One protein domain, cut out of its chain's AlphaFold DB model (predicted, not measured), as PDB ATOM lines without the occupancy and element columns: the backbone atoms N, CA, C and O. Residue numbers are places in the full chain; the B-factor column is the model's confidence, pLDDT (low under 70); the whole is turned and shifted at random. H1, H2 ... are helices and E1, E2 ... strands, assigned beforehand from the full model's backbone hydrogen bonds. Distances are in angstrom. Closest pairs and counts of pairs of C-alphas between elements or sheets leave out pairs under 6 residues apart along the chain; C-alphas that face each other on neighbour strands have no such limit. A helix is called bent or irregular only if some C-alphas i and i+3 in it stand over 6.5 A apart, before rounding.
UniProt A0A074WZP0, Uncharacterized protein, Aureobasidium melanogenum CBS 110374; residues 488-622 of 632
ATOM      1  N   HIS A 488     166.726 103.769 127.681       95.75
ATOM      2  CA  HIS A 488     166.075 103.931 128.975       95.75
ATOM      3  C   HIS A 488     166.255 102.647 129.782       95.75
ATOM      4  O   HIS A 488     165.749 101.597 129.391       95.75
ATOM      5  N   LEU A 489     167.010 102.726 130.877       95.38
ATOM      6  CA  LEU A 489     167.292 101.605 131.770       95.38
ATOM      7  C   LEU A 489     166.557 101.800 133.095       95.38
ATOM      8  O   LEU A 489     166.731 102.824 133.751       95.38
ATOM      9  N   GLU A 490     165.789 100.800 133.510       96.75
ATOM     10  CA  GLU A 490     165.073 100.791 134.781       96.75
ATOM     11  C   GLU A 490     165.410  99.517 135.561       96.75
ATOM     12  O   GLU A 490     165.285  98.404 135.055       96.75
ATOM     13  N   LEU A 491     165.878  99.679 136.794       95.88
ATOM     14  CA  LEU A 491     166.344  98.597 137.654       95.88
ATOM     15  C   LEU A 491     165.541  98.609 138.953       95.88
ATOM     16  O   LEU A 491     165.620  99.569 139.711       95.88
ATOM     17  N   HIS A 492     164.814  97.531 139.230       95.19
ATOM     18  CA  HIS A 492     164.092  97.298 140.480       95.19
ATOM     19  C   HIS A 492     164.765  96.162 141.233       95.19
ATOM     20  O   HIS A 492     164.557  94.986 140.931       95.19
ATOM     21  N   LEU A 493     165.601  96.526 142.196       92.56
ATOM     22  CA  LEU A 493     166.435  95.596 142.945       92.56
ATOM     23  C   LEU A 493     165.894  95.464 144.371       92.56
ATOM     24  O   LEU A 493     165.583  96.461 145.025       92.56
ATOM     25  N   THR A 494     165.757  94.229 144.846       89.12
ATOM     26  CA  THR A 494     165.112  93.924 146.137       89.12
ATOM     27  C   THR A 494     166.057  93.292 147.152       89.12
ATOM     28  O   THR A 494     165.714  93.203 148.325       89.12
ATOM     29  N   ASP A 495     167.242  92.868 146.718       86.44
ATOM     30  CA  ASP A 495     168.267  92.238 147.545       86.44
ATOM     31  C   ASP A 495     169.612  92.932 147.287       86.44
ATOM     32  O   ASP A 495     169.983  93.172 146.133       86.44
ATOM     33  N   HIS A 496     170.367  93.248 148.341       83.75
ATOM     34  CA  HIS A 496     171.728  93.786 148.219       83.75
ATOM     35  C   HIS A 496     172.642  92.954 147.297       83.75
ATOM     36  O   HIS A 496     173.498  93.522 146.620       83.75
ATOM     37  N   ASN A 497     172.434  91.637 147.192       84.56
ATOM     38  CA  ASN A 497     173.185  90.787 146.267       84.56
ATOM     39  C   ASN A 497     172.960  91.173 144.797       84.56
ATOM     40  O   ASN A 497     173.889  91.094 143.988       84.56
ATOM     41  N   HIS A 498     171.769  91.665 144.435       88.31
ATOM     42  CA  HIS A 498     171.485  92.121 143.073       88.31
ATOM     43  C   HIS A 498     172.308  93.359 142.684       88.31
ATOM     44  O   HIS A 498     172.536  93.589 141.499       88.31
ATOM     45  N   LEU A 499     172.809  94.145 143.647       87.38
ATOM     46  CA  LEU A 499     173.593  95.356 143.360       87.38
ATOM     47  C   LEU A 499     174.910  95.063 142.638       87.38
ATOM     48  O   LEU A 499     175.402  95.907 141.894       87.38
ATOM     49  N   SER A 500     175.462  93.862 142.780       85.69
ATOM     50  CA  SER A 500     176.641  93.432 142.017       85.69
ATOM     51  C   SER A 500     176.431  93.499 140.492       85.69
ATOM     52  O   SER A 500     177.386  93.727 139.745       85.69
ATOM     53  N   MET A 501     175.182  93.379 140.016       87.88
ATOM     54  CA  MET A 501     174.819  93.505 138.602       87.88
ATOM     55  C   MET A 501     175.172  94.894 138.058       87.88
ATOM     56  O   MET A 501     175.492  95.024 136.874       87.88
ATOM     57  N   LEU A 502     175.179  95.919 138.921       89.12
ATOM     58  CA  LEU A 502     175.561  97.284 138.560       89.12
ATOM     59  C   LEU A 502     176.997  97.349 138.043       89.12
ATOM     60  O   LEU A 502     177.251  98.087 137.096       89.12
ATOM     61  N   HIS A 503     177.912  96.535 138.580       86.19
ATOM     62  CA  HIS A 503     179.291  96.495 138.096       86.19
ATOM     63  C   HIS A 503     179.349  96.051 136.630       86.19
ATOM     64  O   HIS A 503     180.000  96.690 135.800       86.19
ATOM     65  N   THR A 504     178.624  94.985 136.291       85.88
ATOM     66  CA  THR A 504     178.561  94.468 134.921       85.88
ATOM     67  C   THR A 504     177.888  95.476 133.990       85.88
ATOM     68  O   THR A 504     178.466  95.817 132.958       85.88
ATOM     69  N   ILE A 505     176.743  96.043 134.384       89.00
ATOM     70  CA  ILE A 505     176.035  97.080 133.612       89.00
ATOM     71  C   ILE A 505     176.947  98.285 133.357       89.00
ATOM     72  O   ILE A 505     177.140  98.693 132.209       89.00
ATOM     73  N   ALA A 506     177.571  98.821 134.408       87.38
ATOM     74  CA  ALA A 506     178.469  99.961 134.309       87.38
ATOM     75  C   ALA A 506     179.677  99.660 133.412       87.38
ATOM     76  O   ALA A 506     180.073 100.504 132.608       87.38
ATOM     77  N   SER A 507     180.242  98.450 133.494       84.69
ATOM     78  CA  SER A 507     181.375  98.040 132.658       84.69
ATOM     79  C   SER A 507     181.023  97.994 131.165       84.69
ATOM     80  O   SER A 507     181.798  98.479 130.336       84.69
ATOM     81  N   VAL A 508     179.835  97.486 130.813       83.88
ATOM     82  CA  VAL A 508     179.381  97.370 129.419       83.88
ATOM     83  C   VAL A 508     179.081  98.748 128.833       83.88
ATOM     84  O   VAL A 508     179.505  99.053 127.714       83.88
ATOM     85  N   LEU A 509     178.416  99.605 129.606       84.06
ATOM     86  CA  LEU A 509     178.082 100.971 129.204       84.06
ATOM     87  C   LEU A 509     179.322 101.882 129.119       84.06
ATOM     88  O   LEU A 509     179.397 102.755 128.251       84.06
ATOM     89  N   ARG A 510     180.352 101.646 129.947       81.94
ATOM     90  CA  ARG A 510     181.609 102.418 129.937       81.94
ATOM     91  C   ARG A 510     182.342 102.359 128.595       81.94
ATOM     92  O   ARG A 510     182.995 103.335 128.224       81.94
ATOM     93  N   TYR A 511     182.266 101.245 127.861       70.69
ATOM     94  CA  TYR A 511     183.107 100.991 126.680       70.69
ATOM     95  C   TYR A 511     182.891 101.989 125.517       70.69
ATOM     96  O   TYR A 511     183.700 102.039 124.594       70.69
ATOM     97  N   ARG A 512     181.840 102.829 125.538       62.62
ATOM     98  CA  ARG A 512     181.589 103.861 124.511       62.62
ATOM     99  C   ARG A 512     181.114 105.205 125.076       62.62
ATOM    100  O   ARG A 512     180.119 105.744 124.607       62.62
ATOM    101  N   ARG A 513     181.871 105.795 126.008       66.19
ATOM    102  CA  ARG A 513     181.558 107.100 126.645       66.19
ATOM    103  C   ARG A 513     181.057 108.198 125.689       66.19
ATOM    104  O   ARG A 513     180.084 108.861 126.000       66.19
ATOM    105  N   LYS A 514     181.668 108.367 124.507       70.56
ATOM    106  CA  LYS A 514     181.276 109.418 123.538       70.56
ATOM    107  C   LYS A 514     180.036 109.090 122.686       70.56
ATOM    108  O   LYS A 514     179.584 109.946 121.939       70.56
ATOM    109  N   LYS A 515     179.539 107.849 122.714       79.31
ATOM    110  CA  LYS A 515     178.428 107.368 121.868       79.31
ATOM    111  C   LYS A 515     177.458 106.481 122.656       79.31
ATOM    112  O   LYS A 515     176.912 105.536 122.090       79.31
ATOM    113  N   ASN A 516     177.319 106.714 123.960       82.94
ATOM    114  CA  ASN A 516     176.372 105.968 124.778       82.94
ATOM    115  C   ASN A 516     174.956 106.503 124.490       82.94
ATOM    116  O   ASN A 516     174.742 107.697 124.676       82.94
ATOM    117  N   PRO A 517     174.012 105.678 123.997       88.56
ATOM    118  CA  PRO A 517     172.650 106.129 123.713       88.56
ATOM    119  C   PRO A 517     171.760 106.212 124.962       88.56
ATOM    120  O   PRO A 517     170.594 106.579 124.836       88.56
ATOM    121  N   LEU A 518     172.275 105.853 126.144       91.12
ATOM    122  CA  LEU A 518     171.523 105.849 127.394       91.12
ATOM    123  C   LEU A 518     171.141 107.275 127.825       91.12
ATOM    124  O   LEU A 518     171.979 108.041 128.281       91.12
ATOM    125  N   LYS A 519     169.855 107.610 127.733       92.62
ATOM    126  CA  LYS A 519     169.289 108.906 128.128       92.62
ATOM    127  C   LYS A 519     168.808 108.916 129.571       92.62
ATOM    128  O   LYS A 519     168.971 109.923 130.255       92.62
ATOM    129  N   SER A 520     168.221 107.816 130.047       94.94
ATOM    130  CA  SER A 520     167.741 107.730 131.429       94.94
ATOM    131  C   SER A 520     168.149 106.445 132.137       94.94
ATOM    132  O   SER A 520     168.099 105.359 131.555       94.94
ATOM    133  N   LEU A 521     168.485 106.580 133.418       95.12
ATOM    134  CA  LEU A 521     168.739 105.477 134.336       95.12
ATOM    135  C   LEU A 521     167.905 105.672 135.605       95.12
ATOM    136  O   LEU A 521     168.103 106.635 136.345       95.12
ATOM    137  N   THR A 522     166.999 104.734 135.858       96.19
ATOM    138  CA  THR A 522     166.193 104.680 137.078       96.19
ATOM    139  C   THR A 522     166.604 103.458 137.886       96.19
ATOM    140  O   THR A 522     166.550 102.339 137.386       96.19
ATOM    141  N   LEU A 523     167.011 103.660 139.136       95.69
ATOM    142  CA  LEU A 523     167.337 102.597 140.078       95.69
ATOM    143  C   LEU A 523     166.413 102.698 141.289       95.69
ATOM    144  O   LEU A 523     166.527 103.617 142.092       95.69
ATOM    145  N   HIS A 524     165.525 101.730 141.437       95.19
ATOM    146  CA  HIS A 524     164.678 101.563 142.602       95.19
ATOM    147  C   HIS A 524     165.217 100.399 143.439       95.19
ATOM    148  O   HIS A 524     165.200  99.249 142.997       95.19
ATOM    149  N   PHE A 525     165.722 100.690 144.637       92.12
ATOM    150  CA  PHE A 525     166.259  99.676 145.547       92.12
ATOM    151  C   PHE A 525     165.465  99.631 146.844       92.12
ATOM    152  O   PHE A 525     165.492 100.585 147.619       92.12
ATOM    153  N   VAL A 526     164.792  98.515 147.113       89.06
ATOM    154  CA  VAL A 526     164.034  98.319 148.356       89.06
ATOM    155  C   VAL A 526     164.457  97.011 148.992       89.06
ATOM    156  O   VAL A 526     164.050  95.945 148.550       89.06
ATOM    157  N   GLU A 527     165.243  97.103 150.062       83.62
ATOM    158  CA  GLU A 527     165.683  95.939 150.829       83.62
ATOM    159  C   GLU A 527     164.659  95.650 151.942       83.62
ATOM    160  O   GLU A 527     164.606  96.394 152.934       83.62
ATOM    161  N   PRO A 528     163.839  94.586 151.839       76.00
ATOM    162  CA  PRO A 528     162.834  94.265 152.850       76.00
ATOM    163  C   PRO A 528     163.465  93.947 154.213       76.00
ATOM    164  O   PRO A 528     162.809  94.101 155.245       76.00
ATOM    165  N   ARG A 529     164.747  93.550 154.251       70.19
ATOM    166  CA  ARG A 529     165.484  93.297 155.499       70.19
ATOM    167  C   ARG A 529     166.060  94.554 156.149       70.19
ATOM    168  O   ARG A 529     166.546  94.458 157.273       70.19
ATOM    169  N   SER A 530     165.968  95.724 155.512       66.38
ATOM    170  CA  SER A 530     166.545  96.981 156.016       66.38
ATOM    171  C   SER A 530     166.138  97.287 157.457       66.38
ATOM    172  O   SER A 530     166.994  97.566 158.290       66.38
ATOM    173  N   LYS A 531     164.857  97.113 157.805       62.50
ATOM    174  CA  LYS A 531     164.365  97.323 159.179       62.50
ATOM    175  C   LYS A 531     164.942  96.336 160.201       62.50
ATOM    176  O   LYS A 531     165.134  96.716 161.348       62.50
ATOM    177  N   ARG A 532     165.214  95.083 159.814       54.88
ATOM    178  CA  ARG A 532     165.792  94.066 160.716       54.88
ATOM    179  C   ARG A 532     167.287  94.284 160.926       54.88
ATOM    180  O   ARG A 532     167.742  94.231 162.061       54.88
ATOM    181  N   LEU A 533     168.015  94.606 159.859       50.28
ATOM    182  CA  LEU A 533     169.460  94.846 159.902       50.28
ATOM    183  C   LEU A 533     169.828  96.151 160.631       50.28
ATOM    184  O   LEU A 533     170.892  96.238 161.222       50.28
ATOM    185  N   ILE A 534     168.945  97.157 160.633       50.44
ATOM    186  CA  ILE A 534     169.140  98.388 161.424       50.44
ATOM    187  C   ILE A 534     168.955  98.132 162.935       50.44
ATOM    188  O   ILE A 534     169.544  98.837 163.750       50.44
ATOM    189  N   LEU A 535     168.149  97.134 163.320       45.44
ATOM    190  CA  LEU A 535     167.809  96.834 164.720       45.44
ATOM    191  C   LEU A 535     168.686  95.744 165.351       45.44
ATOM    192  O   LEU A 535     168.803  95.683 166.575       45.44
ATOM    193  N   ALA A 536     169.307  94.884 164.548       47.16
ATOM    194  CA  ALA A 536     170.264  93.902 165.031       47.16
ATOM    195  C   ALA A 536     171.592  94.604 165.362       47.16
ATOM    196  O   ALA A 536     172.440  94.819 164.507       47.16
ATOM    197  N   VAL A 537     171.776  94.953 166.637       42.56
ATOM    198  CA  VAL A 537     172.925  95.705 167.192       42.56
ATOM    199  C   VAL A 537     174.306  95.096 166.853       42.56
ATOM    200  O   VAL A 537     175.321  95.787 166.966       42.56
ATOM    201  N   ASN A 538     174.333  93.835 166.406       44.78
ATOM    202  CA  ASN A 538     175.530  93.064 166.065       44.78
ATOM    203  C   ASN A 538     175.621  92.665 164.575       44.78
ATOM    204  O   ASN A 538     176.608  92.043 164.189       44.78
ATOM    205  N   GLU A 539     174.632  92.993 163.735       43.88
ATOM    206  CA  GLU A 539     174.671  92.699 162.297       43.88
ATOM    207  C   GLU A 539     175.023  93.976 161.524       43.88
ATOM    208  O   GLU A 539     174.297  94.970 161.540       43.88
ATOM    209  N   TYR A 540     176.176  93.974 160.855       52.88
ATOM    210  CA  TYR A 540     176.589  95.082 160.000       52.88
ATOM    211  C   TYR A 540     175.656  95.159 158.788       52.88
ATOM    212  O   TYR A 540     175.633  94.250 157.958       52.88
ATOM    213  N   TYR A 541     174.914  96.263 158.646       56.44
ATOM    214  CA  TYR A 541     174.318  96.603 157.353       56.44
ATOM    215  C   TYR A 541     175.452  96.657 156.309       56.44
ATOM    216  O   TYR A 541     176.513  97.204 156.630       56.44
ATOM    217  N   PRO A 542     175.294  96.083 155.101       58.97
ATOM    218  CA  PRO A 542     176.382  95.936 154.133       58.97
ATOM    219  C   PRO A 542     176.713  97.262 153.425       58.97
ATOM    220  O   PRO A 542     176.729  97.342 152.198       58.97
ATOM    221  N   ASP A 543     177.023  98.306 154.195       68.31
ATOM    222  CA  ASP A 543     177.367  99.647 153.719       68.31
ATOM    223  C   ASP A 543     178.544  99.600 152.734       68.31
ATOM    224  O   ASP A 543     178.489 100.207 151.667       68.31
ATOM    225  N   ASN A 544     179.584  98.814 153.044       71.25
ATOM    226  CA  ASN A 544     180.761  98.662 152.184       71.25
ATOM    227  C   ASN A 544     180.430  97.958 150.852       71.25
ATOM    228  O   ASN A 544     180.742  98.527 149.805       71.25
ATOM    229  N   PRO A 545     179.781  96.773 150.828       74.12
ATOM    230  CA  PRO A 545     179.324  96.153 149.583       74.12
ATOM    231  C   PRO A 545     178.408  97.044 148.736       74.12
ATOM    232  O   PRO A 545     178.620  97.153 147.527       74.12
ATOM    233  N   ILE A 546     177.427  97.710 149.359       77.00
ATOM    234  CA  ILE A 546     176.516  98.629 148.665       77.00
ATOM    235  C   ILE A 546     177.321  99.773 148.053       77.00
ATOM    236  O   ILE A 546     177.204 100.028 146.857       77.00
ATOM    237  N   TYR A 547     178.199 100.411 148.830       76.00
ATOM    238  CA  TYR A 547     179.059 101.484 148.346       76.00
ATOM    239  C   TYR A 547     179.940 101.040 147.173       76.00
ATOM    240  O   TYR A 547     180.004 101.740 146.164       76.00
ATOM    241  N   VAL A 548     180.583  99.871 147.256       79.31
ATOM    242  CA  VAL A 548     181.433  99.334 146.179       79.31
ATOM    243  C   VAL A 548     180.625  99.120 144.896       79.31
ATOM    244  O   VAL A 548     181.072  99.518 143.817       79.31
ATOM    245  N   CYS A 549     179.423  98.550 145.003       82.81
ATOM    246  CA  CYS A 549     178.546  98.343 143.853       82.81
ATOM    247  C   CYS A 549     178.078  99.676 143.261       82.81
ATOM    248  O   CYS A 549     178.189  99.898 142.057       82.81
ATOM    249  N   MET A 550     177.626 100.597 144.106       83.44
ATOM    250  CA  MET A 550     177.128 101.908 143.702       83.44
ATOM    251  C   MET A 550     178.234 102.780 143.087       83.44
ATOM    252  O   MET A 550     178.012 103.445 142.075       83.44
ATOM    253  N   ARG A 551     179.469 102.693 143.595       83.00
ATOM    254  CA  ARG A 551     180.649 103.380 143.046       83.00
ATOM    255  C   ARG A 551     180.899 103.034 141.578       83.00
ATOM    256  O   ARG A 551     181.434 103.873 140.855       83.00
ATOM    257  N   SER A 552     180.498 101.847 141.114       85.50
ATOM    258  CA  SER A 552     180.625 101.476 139.699       85.50
ATOM    259  C   SER A 552     179.806 102.385 138.769       85.50
ATOM    260  O   SER A 552     180.235 102.658 137.650       85.50
ATOM    261  N   LEU A 553     178.696 102.963 139.238       86.12
ATOM    262  CA  LEU A 553     177.879 103.885 138.443       86.12
ATOM    263  C   LEU A 553     178.591 105.209 138.139       86.12
ATOM    264  O   LEU A 553     178.295 105.837 137.126       86.12
ATOM    265  N   ASN A 554     179.621 105.588 138.909       81.44
ATOM    266  CA  ASN A 554     180.466 106.739 138.567       81.44
ATOM    267  C   ASN A 554     181.168 106.570 137.206       81.44
ATOM    268  O   ASN A 554     181.574 107.558 136.595       81.44
ATOM    269  N   TYR A 555     181.293 105.344 136.679       81.81
ATOM    270  CA  TYR A 555     181.798 105.131 135.320       81.81
ATOM    271  C   TYR A 555     180.879 105.697 134.224       81.81
ATOM    272  O   TYR A 555     181.357 105.876 133.101       81.81
ATOM    273  N   LEU A 556     179.613 105.989 134.550       83.00
ATOM    274  CA  LEU A 556     178.590 106.561 133.663       83.00
ATOM    275  C   LEU A 556     178.490 108.090 133.755       83.00
ATOM    276  O   LEU A 556     177.571 108.680 133.189       83.00
ATOM    277  N   ARG A 557     179.430 108.734 134.454       82.88
ATOM    278  CA  ARG A 557     179.535 110.191 134.574       82.88
ATOM    279  C   ARG A 557     179.355 110.898 133.229       82.88
ATOM    280  O   ARG A 557     180.034 110.560 132.261       82.88
ATOM    281  N   GLY A 558     178.429 111.854 133.173       77.69
ATOM    282  CA  GLY A 558     178.127 112.651 131.980       77.69
ATOM    283  C   GLY A 558     177.706 111.869 130.742       77.69
ATOM    284  O   GLY A 558     177.775 112.394 129.635       77.69
ATOM    285  N   CYS A 559     177.294 110.611 130.916       81.31
ATOM    286  CA  CYS A 559     176.750 109.786 129.842       81.31
ATOM    287  C   CYS A 559     175.221 109.692 129.889       81.31
ATOM    288  O   CYS A 559     174.654 109.178 128.935       81.31
ATOM    289  N   VAL A 560     174.580 110.109 130.987       87.38
ATOM    290  CA  VAL A 560     173.140 109.935 131.226       87.38
ATOM    291  C   VAL A 560     172.518 111.292 131.524       87.38
ATOM    292  O   VAL A 560     172.999 112.014 132.392       87.38
ATOM    293  N   GLU A 561     171.448 111.637 130.812       88.69
ATOM    294  CA  GLU A 561     170.769 112.930 130.967       88.69
ATOM    295  C   GLU A 561     169.910 112.959 132.233       88.69
ATOM    296  O   GLU A 561     169.908 113.945 132.966       88.69
ATOM    297  N   ASN A 562     169.195 111.864 132.499       92.00
ATOM    298  CA  ASN A 562     168.252 111.759 133.604       92.00
ATOM    299  C   ASN A 562     168.598 110.571 134.501       92.00
ATOM    300  O   ASN A 562     168.539 109.418 134.073       92.00
ATOM    301  N   VAL A 563     168.916 110.847 135.762       92.75
ATOM    302  CA  VAL A 563     169.188 109.816 136.764       92.75
ATOM    303  C   VAL A 563     168.219 109.949 137.921       92.75
ATOM    304  O   VAL A 563     168.099 111.016 138.515       92.75
ATOM    305  N   SER A 564     167.570 108.842 138.267       94.44
ATOM    306  CA  SER A 564     166.704 108.739 139.436       94.44
ATOM    307  C   SER A 564     167.114 107.530 140.263       94.44
ATOM    308  O   SER A 564     167.183 106.417 139.743       94.44
ATOM    309  N   ILE A 565     167.409 107.741 141.546       93.19
ATOM    310  CA  ILE A 565     167.658 106.655 142.495       93.19
ATOM    311  C   ILE A 565     166.660 106.801 143.638       93.19
ATOM    312  O   ILE A 565     166.640 107.825 144.315       93.19
ATOM    313  N   THR A 566     165.825 105.788 143.836       93.44
ATOM    314  CA  THR A 566     164.724 105.786 144.805       93.44
ATOM    315  C   THR A 566     164.742 104.514 145.655       93.44
ATOM    316  O   THR A 566     165.412 103.531 145.327       93.44
ATOM    317  N   GLY A 567     164.008 104.529 146.771       89.38
ATOM    318  CA  GLY A 567     163.826 103.373 147.650       89.38
ATOM    319  C   GLY A 567     164.465 103.549 149.030       89.38
ATOM    320  O   GLY A 567     164.436 104.640 149.592       89.38
ATOM    321  N   SER A 568     164.993 102.469 149.610       84.81
ATOM    322  CA  SER A 568     165.473 102.424 151.000       84.81
ATOM    323  C   SER A 568     166.956 102.775 151.179       84.81
ATOM    324  O   SER A 568     167.476 102.623 152.284       84.81
ATOM    325  N   MET A 569     167.666 103.177 150.118       81.50
ATOM    326  CA  MET A 569     169.078 103.565 150.230       81.50
ATOM    327  C   MET A 569     169.227 104.944 150.895       81.50
ATOM    328  O   MET A 569     168.521 105.875 150.506       81.50
ATOM    329  N   PRO A 570     170.173 105.115 151.837       76.19
ATOM    330  CA  PRO A 570     170.488 106.422 152.406       76.19
ATOM    331  C   PRO A 570     170.952 107.443 151.355       76.19
ATOM    332  O   PRO A 570     171.733 107.112 150.458       76.19
ATOM    333  N   GLU A 571     170.554 108.708 151.526       73.56
ATOM    334  CA  GLU A 571     170.926 109.812 150.625       73.56
ATOM    335  C   GLU A 571     172.441 110.002 150.489       73.56
ATOM    336  O   GLU A 571     172.923 110.390 149.426       73.56
ATOM    337  N   CYS A 572     173.214 109.675 151.531       69.75
ATOM    338  CA  CYS A 572     174.672 109.784 151.490       69.75
ATOM    339  C   CYS A 572     175.309 108.881 150.424       69.75
ATOM    340  O   CYS A 572     176.385 109.205 149.930       69.75
ATOM    341  N   PHE A 573     174.644 107.794 150.021       73.56
ATOM    342  CA  PHE A 573     175.099 106.946 148.922       73.56
ATOM    343  C   PHE A 573     174.546 107.397 147.571       73.56
ATOM    344  O   PHE A 573     175.247 107.315 146.565       73.56
ATOM    345  N   THR A 574     173.297 107.861 147.524       82.88
ATOM    346  CA  THR A 574     172.599 108.126 146.260       82.88
ATOM    347  C   THR A 574     172.874 109.524 145.712       82.88
ATOM    348  O   THR A 574     173.167 109.653 144.524       82.88
ATOM    349  N   ALA A 575     172.858 110.564 146.550       81.38
ATOM    350  CA  ALA A 575     172.987 111.955 146.116       81.38
ATOM    351  C   ALA A 575     174.316 112.257 145.390       81.38
ATOM    352  O   ALA A 575     174.263 112.854 144.309       81.38
ATOM    353  N   PRO A 576     175.494 111.794 145.867       81.19
ATOM    354  CA  PRO A 576     176.754 112.013 145.152       81.19
ATOM    355  C   PRO A 576     176.784 111.336 143.778       81.19
ATOM    356  O   PRO A 576     177.365 111.858 142.829       81.19
ATOM    357  N   ILE A 577     176.136 110.177 143.654       83.75
ATOM    358  CA  ILE A 577     176.100 109.396 142.415       83.75
ATOM    359  C   ILE A 577     175.141 110.021 141.405       83.75
ATOM    360  O   ILE A 577     175.503 110.156 140.237       83.75
ATOM    361  N   ILE A 578     173.950 110.438 141.848       85.75
ATOM    362  CA  ILE A 578     172.993 111.187 141.020       85.75
ATOM    363  C   ILE A 578     173.669 112.446 140.483       85.75
ATOM    364  O   ILE A 578     173.665 112.675 139.273       85.75
ATOM    365  N   HIS A 579     174.301 113.221 141.371       84.19
ATOM    366  CA  HIS A 579     175.017 114.433 140.998       84.19
ATOM    367  C   HIS A 579     176.094 114.136 139.954       84.19
ATOM    368  O   HIS A 579     176.063 114.710 138.869       84.19
ATOM    369  N   ASN A 580     176.994 113.189 140.232       81.88
ATOM    370  CA  ASN A 580     178.085 112.844 139.326       81.88
ATOM    371  C   ASN A 580     177.610 112.361 137.958       81.88
ATOM    372  O   ASN A 580     178.212 112.724 136.947       81.88
ATOM    373  N   MET A 581     176.573 111.526 137.904       83.44
ATOM    374  CA  MET A 581     176.063 111.027 136.631       83.44
ATOM    375  C   MET A 581     175.391 112.127 135.803       83.44
ATOM    376  O   MET A 581     175.575 112.125 134.589       83.44
ATOM    377  N   GLY A 582     174.709 113.081 136.447       81.25
ATOM    378  CA  GLY A 582     174.020 114.199 135.789       81.25
ATOM    379  C   GLY A 582     174.908 115.374 135.347       81.25
ATOM    380  O   GLY A 582     174.405 116.332 134.760       81.25
ATOM    381  N   LEU A 583     176.220 115.348 135.616       80.94
ATOM    382  CA  LEU A 583     177.133 116.405 135.162       80.94
ATOM    383  C   LEU A 583     177.270 116.407 133.635       80.94
ATOM    384  O   LEU A 583     177.547 115.378 133.033       80.94
ATOM    385  N   LYS A 584     177.161 117.579 132.998       72.31
ATOM    386  CA  LYS A 584     177.203 117.714 131.526       72.31
ATOM    387  C   LYS A 584     178.575 117.425 130.900       72.31
ATOM    388  O   LYS A 584     178.663 117.224 129.693       72.31
ATOM    389  N   SER A 585     179.648 117.458 131.692       65.88
ATOM    390  CA  SER A 585     181.025 117.277 131.224       65.88
ATOM    391  C   SER A 585     181.848 116.458 132.216       65.88
ATOM    392  O   SER A 585     181.695 116.573 133.431       65.88
ATOM    393  N   PHE A 586     182.756 115.648 131.671       62.62
ATOM    394  CA  PHE A 586     183.712 114.843 132.432       62.62
ATOM    395  C   PHE A 586     184.803 115.688 133.107       62.62
ATOM    396  O   PHE A 586     185.344 115.255 134.125       62.62
ATOM    397  N   ASP A 587     185.099 116.867 132.549       63.94
ATOM    398  CA  ASP A 587     186.181 117.759 132.990       63.94
ATOM    399  C   ASP A 587     185.799 118.576 134.225       63.94
ATOM    400  O   ASP A 587     186.652 119.149 134.900       63.94
ATOM    401  N   GLN A 588     184.508 118.615 134.559       62.59
ATOM    402  CA  GLN A 588     184.066 119.183 135.823       62.59
ATOM    403  C   GLN A 588     184.627 118.302 136.944       62.59
ATOM    404  O   GLN A 588     184.517 117.079 136.886       62.59
ATOM    405  N   MET A 589     185.263 118.872 137.967       62.50
ATOM    406  CA  MET A 589     185.649 118.087 139.145       62.50
ATOM    407  C   MET A 589     184.394 117.528 139.824       62.50
ATOM    408  O   MET A 589     183.329 118.142 139.771       62.50
ATOM    409  N   ALA A 590     184.486 116.324 140.395       62.34
ATOM    410  CA  ALA A 590     183.403 115.801 141.223       62.34
ATOM    411  C   ALA A 590     183.293 116.717 142.446       62.34
ATOM    412  O   ALA A 590     184.204 116.755 143.273       62.34
ATOM    413  N   MET A 591     182.228 117.511 142.507       62.47
ATOM    414  CA  MET A 591     181.992 118.420 143.621       62.47
ATOM    415  C   MET A 591     181.454 117.610 144.809       62.47
ATOM    416  O   MET A 591     180.653 116.693 144.599       62.47
ATOM    417  N   PRO A 592     181.882 117.906 146.048       63.03
ATOM    418  CA  PRO A 592     181.229 117.348 147.220       63.03
ATOM    419  C   PRO A 592     179.749 117.725 147.218       63.03
ATOM    420  O   PRO A 592     179.383 118.868 146.935       63.03
ATOM    421  N   VAL A 593     178.895 116.756 147.535       69.44
ATOM    422  CA  VAL A 593     177.465 117.001 147.719       69.44
ATOM    423  C   VAL A 593     177.204 117.143 149.209       69.44
ATOM    424  O   VAL A 593     177.557 116.256 149.985       69.44
ATOM    425  N   LYS A 594     176.577 118.249 149.611       71.56
ATOM    426  CA  LYS A 594     176.118 118.446 150.988       71.56
ATOM    427  C   LYS A 594     174.949 117.517 151.266       71.56
ATOM    428  O   LYS A 594     173.889 117.674 150.666       71.56
ATOM    429  N   VAL A 595     175.138 116.569 152.179       69.38
ATOM    430  CA  VAL A 595     174.089 115.638 152.607       69.38
ATOM    431  C   VAL A 595     173.834 115.817 154.096       69.38
ATOM    432  O   VAL A 595     174.765 116.011 154.877       69.38
ATOM    433  N   VAL A 596     172.570 115.760 154.504       62.88
ATOM    434  CA  VAL A 596     172.190 115.801 155.917       62.88
ATOM    435  C   VAL A 596     172.272 114.383 156.480       62.88
ATOM    436  O   VAL A 596     171.650 113.459 155.963       62.88
ATOM    437  N   ASN A 597     173.076 114.183 157.521       63.00
ATOM    438  CA  ASN A 597     173.202 112.880 158.168       63.00
ATOM    439  C   ASN A 597     171.993 112.568 159.075       63.00
ATOM    440  O   ASN A 597     171.152 113.426 159.340       63.00
ATOM    441  N   GLY A 598     171.924 111.344 159.615       51.97
ATOM    442  CA  GLY A 598     170.834 110.929 160.517       51.97
ATOM    443  C   GLY A 598     170.725 111.730 161.826       51.97
ATOM    444  O   GLY A 598     169.715 111.625 162.512       51.97
ATOM    445  N   GLY A 599     171.735 112.538 162.163       61.50
ATOM    446  CA  GLY A 599     171.731 113.476 163.288       61.50
ATOM    447  C   GLY A 599     171.417 114.925 162.896       61.50
ATOM    448  O   GLY A 599     171.628 115.821 163.708       61.50
ATOM    449  N   GLY A 600     170.973 115.183 161.659       66.44
ATOM    450  CA  GLY A 600     170.604 116.518 161.180       66.44
ATOM    451  C   GLY A 600     171.779 117.434 160.810       66.44
ATOM    452  O   GLY A 600     171.554 118.594 160.471       66.44
ATOM    453  N   ARG A 601     173.031 116.954 160.848       66.81
ATOM    454  CA  ARG A 601     174.210 117.751 160.460       66.81
ATOM    455  C   ARG A 601     174.470 117.638 158.962       66.81
ATOM    456  O   ARG A 601     174.451 116.534 158.420       66.81
ATOM    457  N   GLN A 602     174.756 118.766 158.310       69.00
ATOM    458  CA  GLN A 602     175.267 118.772 156.939       69.00
ATOM    459  C   GLN A 602     176.711 118.272 156.923       69.00
ATOM    460  O   GLN A 602     177.546 118.766 157.674       69.00
ATOM    461  N   VAL A 603     176.989 117.305 156.057       69.81
ATOM    462  CA  VAL A 603     178.323 116.756 155.817       69.81
ATOM    463  C   VAL A 603     178.606 116.853 154.323       69.81
ATOM    464  O   VAL A 603     177.747 116.515 153.504       69.81
ATOM    465  N   ASP A 604     179.800 117.318 153.967       66.88
ATOM    466  CA  ASP A 604     180.274 117.298 152.587       66.88
ATOM    467  C   ASP A 604     180.661 115.865 152.213       66.88
ATOM    468  O   ASP A 604     181.599 115.277 152.752       66.88
ATOM    469  N   VAL A 605     179.902 115.271 151.295       63.31
ATOM    470  CA  VAL A 605     180.127 113.903 150.842       63.31
ATOM    471  C   VAL A 605     180.870 113.926 149.516       63.31
ATOM    472  O   VAL A 605     180.339 114.302 148.470       63.31
ATOM    473  N   HIS A 606     182.121 113.481 149.566       59.91
ATOM    474  CA  HIS A 606     182.996 113.381 148.411       59.91
ATOM    475  C   HIS A 606     182.822 112.034 147.707       59.91
ATOM    476  O   HIS A 606     183.172 110.983 148.245       59.91
ATOM    477  N   ALA A 607     182.382 112.061 146.451       55.00
ATOM    478  CA  ALA A 607     182.493 110.917 145.548       55.00
ATOM    479  C   ALA A 607     183.887 110.882 144.896       55.00
ATOM    480  O   ALA A 607     184.022 110.932 143.675       55.00
ATOM    481  N   VAL A 608     184.944 110.870 145.707       43.19
ATOM    482  CA  VAL A 608     186.327 110.867 145.215       43.19
ATOM    483  C   VAL A 608     186.810 109.423 145.060       43.19
ATOM    484  O   VAL A 608     186.420 108.520 145.804       43.19
ATOM    485  N   GLN A 609     187.658 109.172 144.060       42.19
ATOM    486  CA  GLN A 609     188.408 107.921 143.961       42.19
ATOM    487  C   GLN A 609     189.224 107.718 145.249       42.19
ATOM    488  O   GLN A 609     190.274 108.322 145.403       42.19
ATOM    489  N   GLY A 610     188.743 106.866 146.158       39.03
ATOM    490  CA  GLY A 610     189.477 106.488 147.373       39.03
ATOM    491  C   GLY A 610     188.809 106.852 148.700       39.03
ATOM    492  O   GLY A 610     189.277 106.380 149.728       39.03
ATOM    493  N   THR A 611     187.698 107.598 148.717       38.72
ATOM    494  CA  THR A 611     186.967 107.868 149.966       38.72
ATOM    495  C   THR A 611     186.106 106.669 150.356       38.72
ATOM    496  O   THR A 611     184.968 106.515 149.920       38.72
ATOM    497  N   VAL A 612     186.659 105.777 151.174       37.25
ATOM    498  CA  VAL A 612     185.859 104.793 151.909       37.25
ATOM    499  C   VAL A 612     184.956 105.577 152.863       37.25
ATOM    500  O   VAL A 612     185.449 106.386 153.648       37.25
ATOM    501  N   PHE A 613     183.640 105.357 152.813       42.66
ATOM    502  CA  PHE A 613     182.756 105.772 153.904       42.66
ATOM    503  C   PHE A 613     183.122 104.946 155.141       42.66
ATOM    504  O   PHE A 613     182.533 103.902 155.403       42.66
ATOM    505  N   TYR A 614     184.131 105.371 155.898       37.81
ATOM    506  CA  TYR A 614     184.428 104.736 157.172       37.81
ATOM    507  C   TYR A 614     183.361 105.152 158.188       37.81
ATOM    508  O   TYR A 614     183.358 106.270 158.705       37.81
ATOM    509  N   ARG A 615     182.459 104.221 158.520       39.94
ATOM    510  CA  ARG A 615     181.797 104.212 159.832       39.94
ATOM    511  C   ARG A 615     182.884 103.904 160.862       39.94
ATOM    512  O   ARG A 615     183.204 102.737 161.061       39.94
ATOM    513  N   LYS A 616     183.478 104.929 161.489       34.56
ATOM    514  CA  LYS A 616     184.501 104.711 162.529       34.56
ATOM    515  C   LYS A 616     183.865 104.011 163.740       34.56
ATOM    516  O   LYS A 616     184.431 103.037 164.196       34.56
ATOM    517  N   TYR A 617     182.648 104.387 164.158       33.34
ATOM    518  CA  TYR A 617     181.783 103.642 165.095       33.34
ATOM    519  C   TYR A 617     180.309 104.083 164.933       33.34
ATOM    520  O   TYR A 617     180.033 105.138 164.366       33.34
ATOM    521  N   ARG A 618     179.366 103.245 165.400       38.22
ATOM    522  CA  ARG A 618     177.892 103.431 165.452       38.22
ATOM    523  C   ARG A 618     177.391 104.863 165.166       38.22
ATOM    524  O   ARG A 618     177.420 105.724 166.034       38.22
ATOM    525  N   GLY A 619     176.832 105.074 163.973       35.22
ATOM    526  CA  GLY A 619     175.918 106.193 163.698       35.22
ATOM    527  C   GLY A 619     176.533 107.577 163.459       35.22
ATOM    528  O   GLY A 619     175.772 108.504 163.197       35.22
ATOM    529  N   VAL A 620     177.860 107.734 163.480       35.41
ATOM    530  CA  VAL A 620     178.514 109.031 163.237       35.41
ATOM    531  C   VAL A 620     179.439 108.922 162.020       35.41
ATOM    532  O   VAL A 620     180.363 108.109 162.004       35.41
ATOM    533  N   LEU A 621     179.156 109.708 160.973       39.28
ATOM    534  CA  LEU A 621     180.115 109.964 159.890       39.28
ATOM    535  C   LEU A 621     181.334 110.638 160.527       39.28
ATOM    536  O   LEU A 621     181.160 111.632 161.227       39.28
ATOM    537  N   ALA A 622     182.528 110.074 160.344       36.47
ATOM    538  CA  ALA A 622     183.744 110.656 160.898       36.47
ATOM    539  C   ALA A 622     183.926 112.087 160.368       36.47
ATOM    540  O   ALA A 622     183.853 112.307 159.157       36.47
TER     541      ALA A 622
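AT A GLANCE: This is residues 488 to 622 of the 632 residues of an uncharacterized protein of Aureobasidium melanogenum CBS 110374 (UniProt A0A074WZP0). A three-stranded parallel sheet, E1, E2 and E3, makes a wall along which three helices run side by side in a bowed row, H1, H3 and H4, with H4 over E3, H3 set off from the sheet, and H1 grazing it with residues 496 to 502. A small hairpin, E4 and E5, packs on H4, while H2 and E6 are the elements farthest from the mean of the C-alphas. The printed part has 135 residues, with four named helices and six named strands in the order E1 H1 E2 H2 H3 E3 H4 E4 E5 E6, and its class is mixed, helices and strands. The sheet order is E1, E2, E3, all parallel; E4 and E5 are antiparallel. The whole is compact, with a radius of gyration of the C-alphas of 15.1 A, and its outline is elongated, spanning 47 by 29 by 21 A.

IN THESE COORDINATES: E1, residues 488 to 493, begins with C-alpha 488 at (166.075, 103.931, 128.975) and is 16.3 A long. H1, residues 496 to 510, is 22.5 A long and the longest helix by residues; it is neither bent nor irregular, but only just: C-alphas 497 and 500 are 6.1 A apart. E2, residues 520 to 525, is 16.3 A long. H2, residues 530 to 535, is short. H3, residues 543 to 556, is 21.2 A long, and its C-alpha 543 stands at (177.367, 99.647, 153.719). E3, residues 562 to 567, is 16.9 A long. H4, residues 571 to 582, is 15.8 A long and only just irregular, with C-alphas 573 and 576 6.53 A apart. The short strands are E4, residues 593 to 596; E5, residues 602 to 605; and E6, residues 615 to 617, ending with C-alpha 617 at (181.783, 103.642, 165.095).

HOW THE PARTS SIT: E2 is the inner strand of its sheet. E1 and E2 are parallel, their directions 6 degrees apart, with N 491 and O 522 at 2.8 A, within hydrogen-bond range. E2 and E3 are parallel at 8 degrees, with N 523 and O 564 at 2.8 A. E1, H1, E2 and E2, H2 H3, E3 are strand-helix-strand units, two parallel neighbour strands with one or more helices between, each with a right-handed crossover. H1 only grazes the sheet; the closest C-alphas of E1 and H1 are those of Leu 493 and Leu 499, 7.2 A apart. H4 is on the sheet at a height of 8.4 A, over E3, and runs along the strands at 11 degrees to E3 on the local plane. H1 and H3 touch, closest at the C-alphas of His 503 and Ser 552, 5.4 A, at a shallow tilt of 19 degrees, the same way. H3 and H4 touch, closest at the C-alphas of Leu 556 and Met 581, 5.9 A, at a shallow tilt of 10 degrees, the same way. The closest C-alphas of H4 and E4 are those of Pro 576 and Val 593, 5.7 A apart. E4 and E5 form a hairpin, with N 603 and O 595 at 2.8 A. H2 and H3 are not on the sheet of E1, E2 and E3, and H2 touches no helix. E6 pairs with no named strand; its residues 615 to 617 pair antiparallel with residues 620 to 621. The O i to N i+4 pairs within range are 6 of 11 in H1, 1 of 2 in H2, 5 of 10 in H3 and 6 of 8 in H4.

THE WHOLE: The two C-alphas farthest apart are those of Lys 515 and Val 537, at 47.1 A. The printed part has no cut, and no link between named elements is long. The mean pLDDT of the printed part is 72.6; residues 512 to 513, 530 to 543, 572, 585 to 593 and 595 to 622 are under 70.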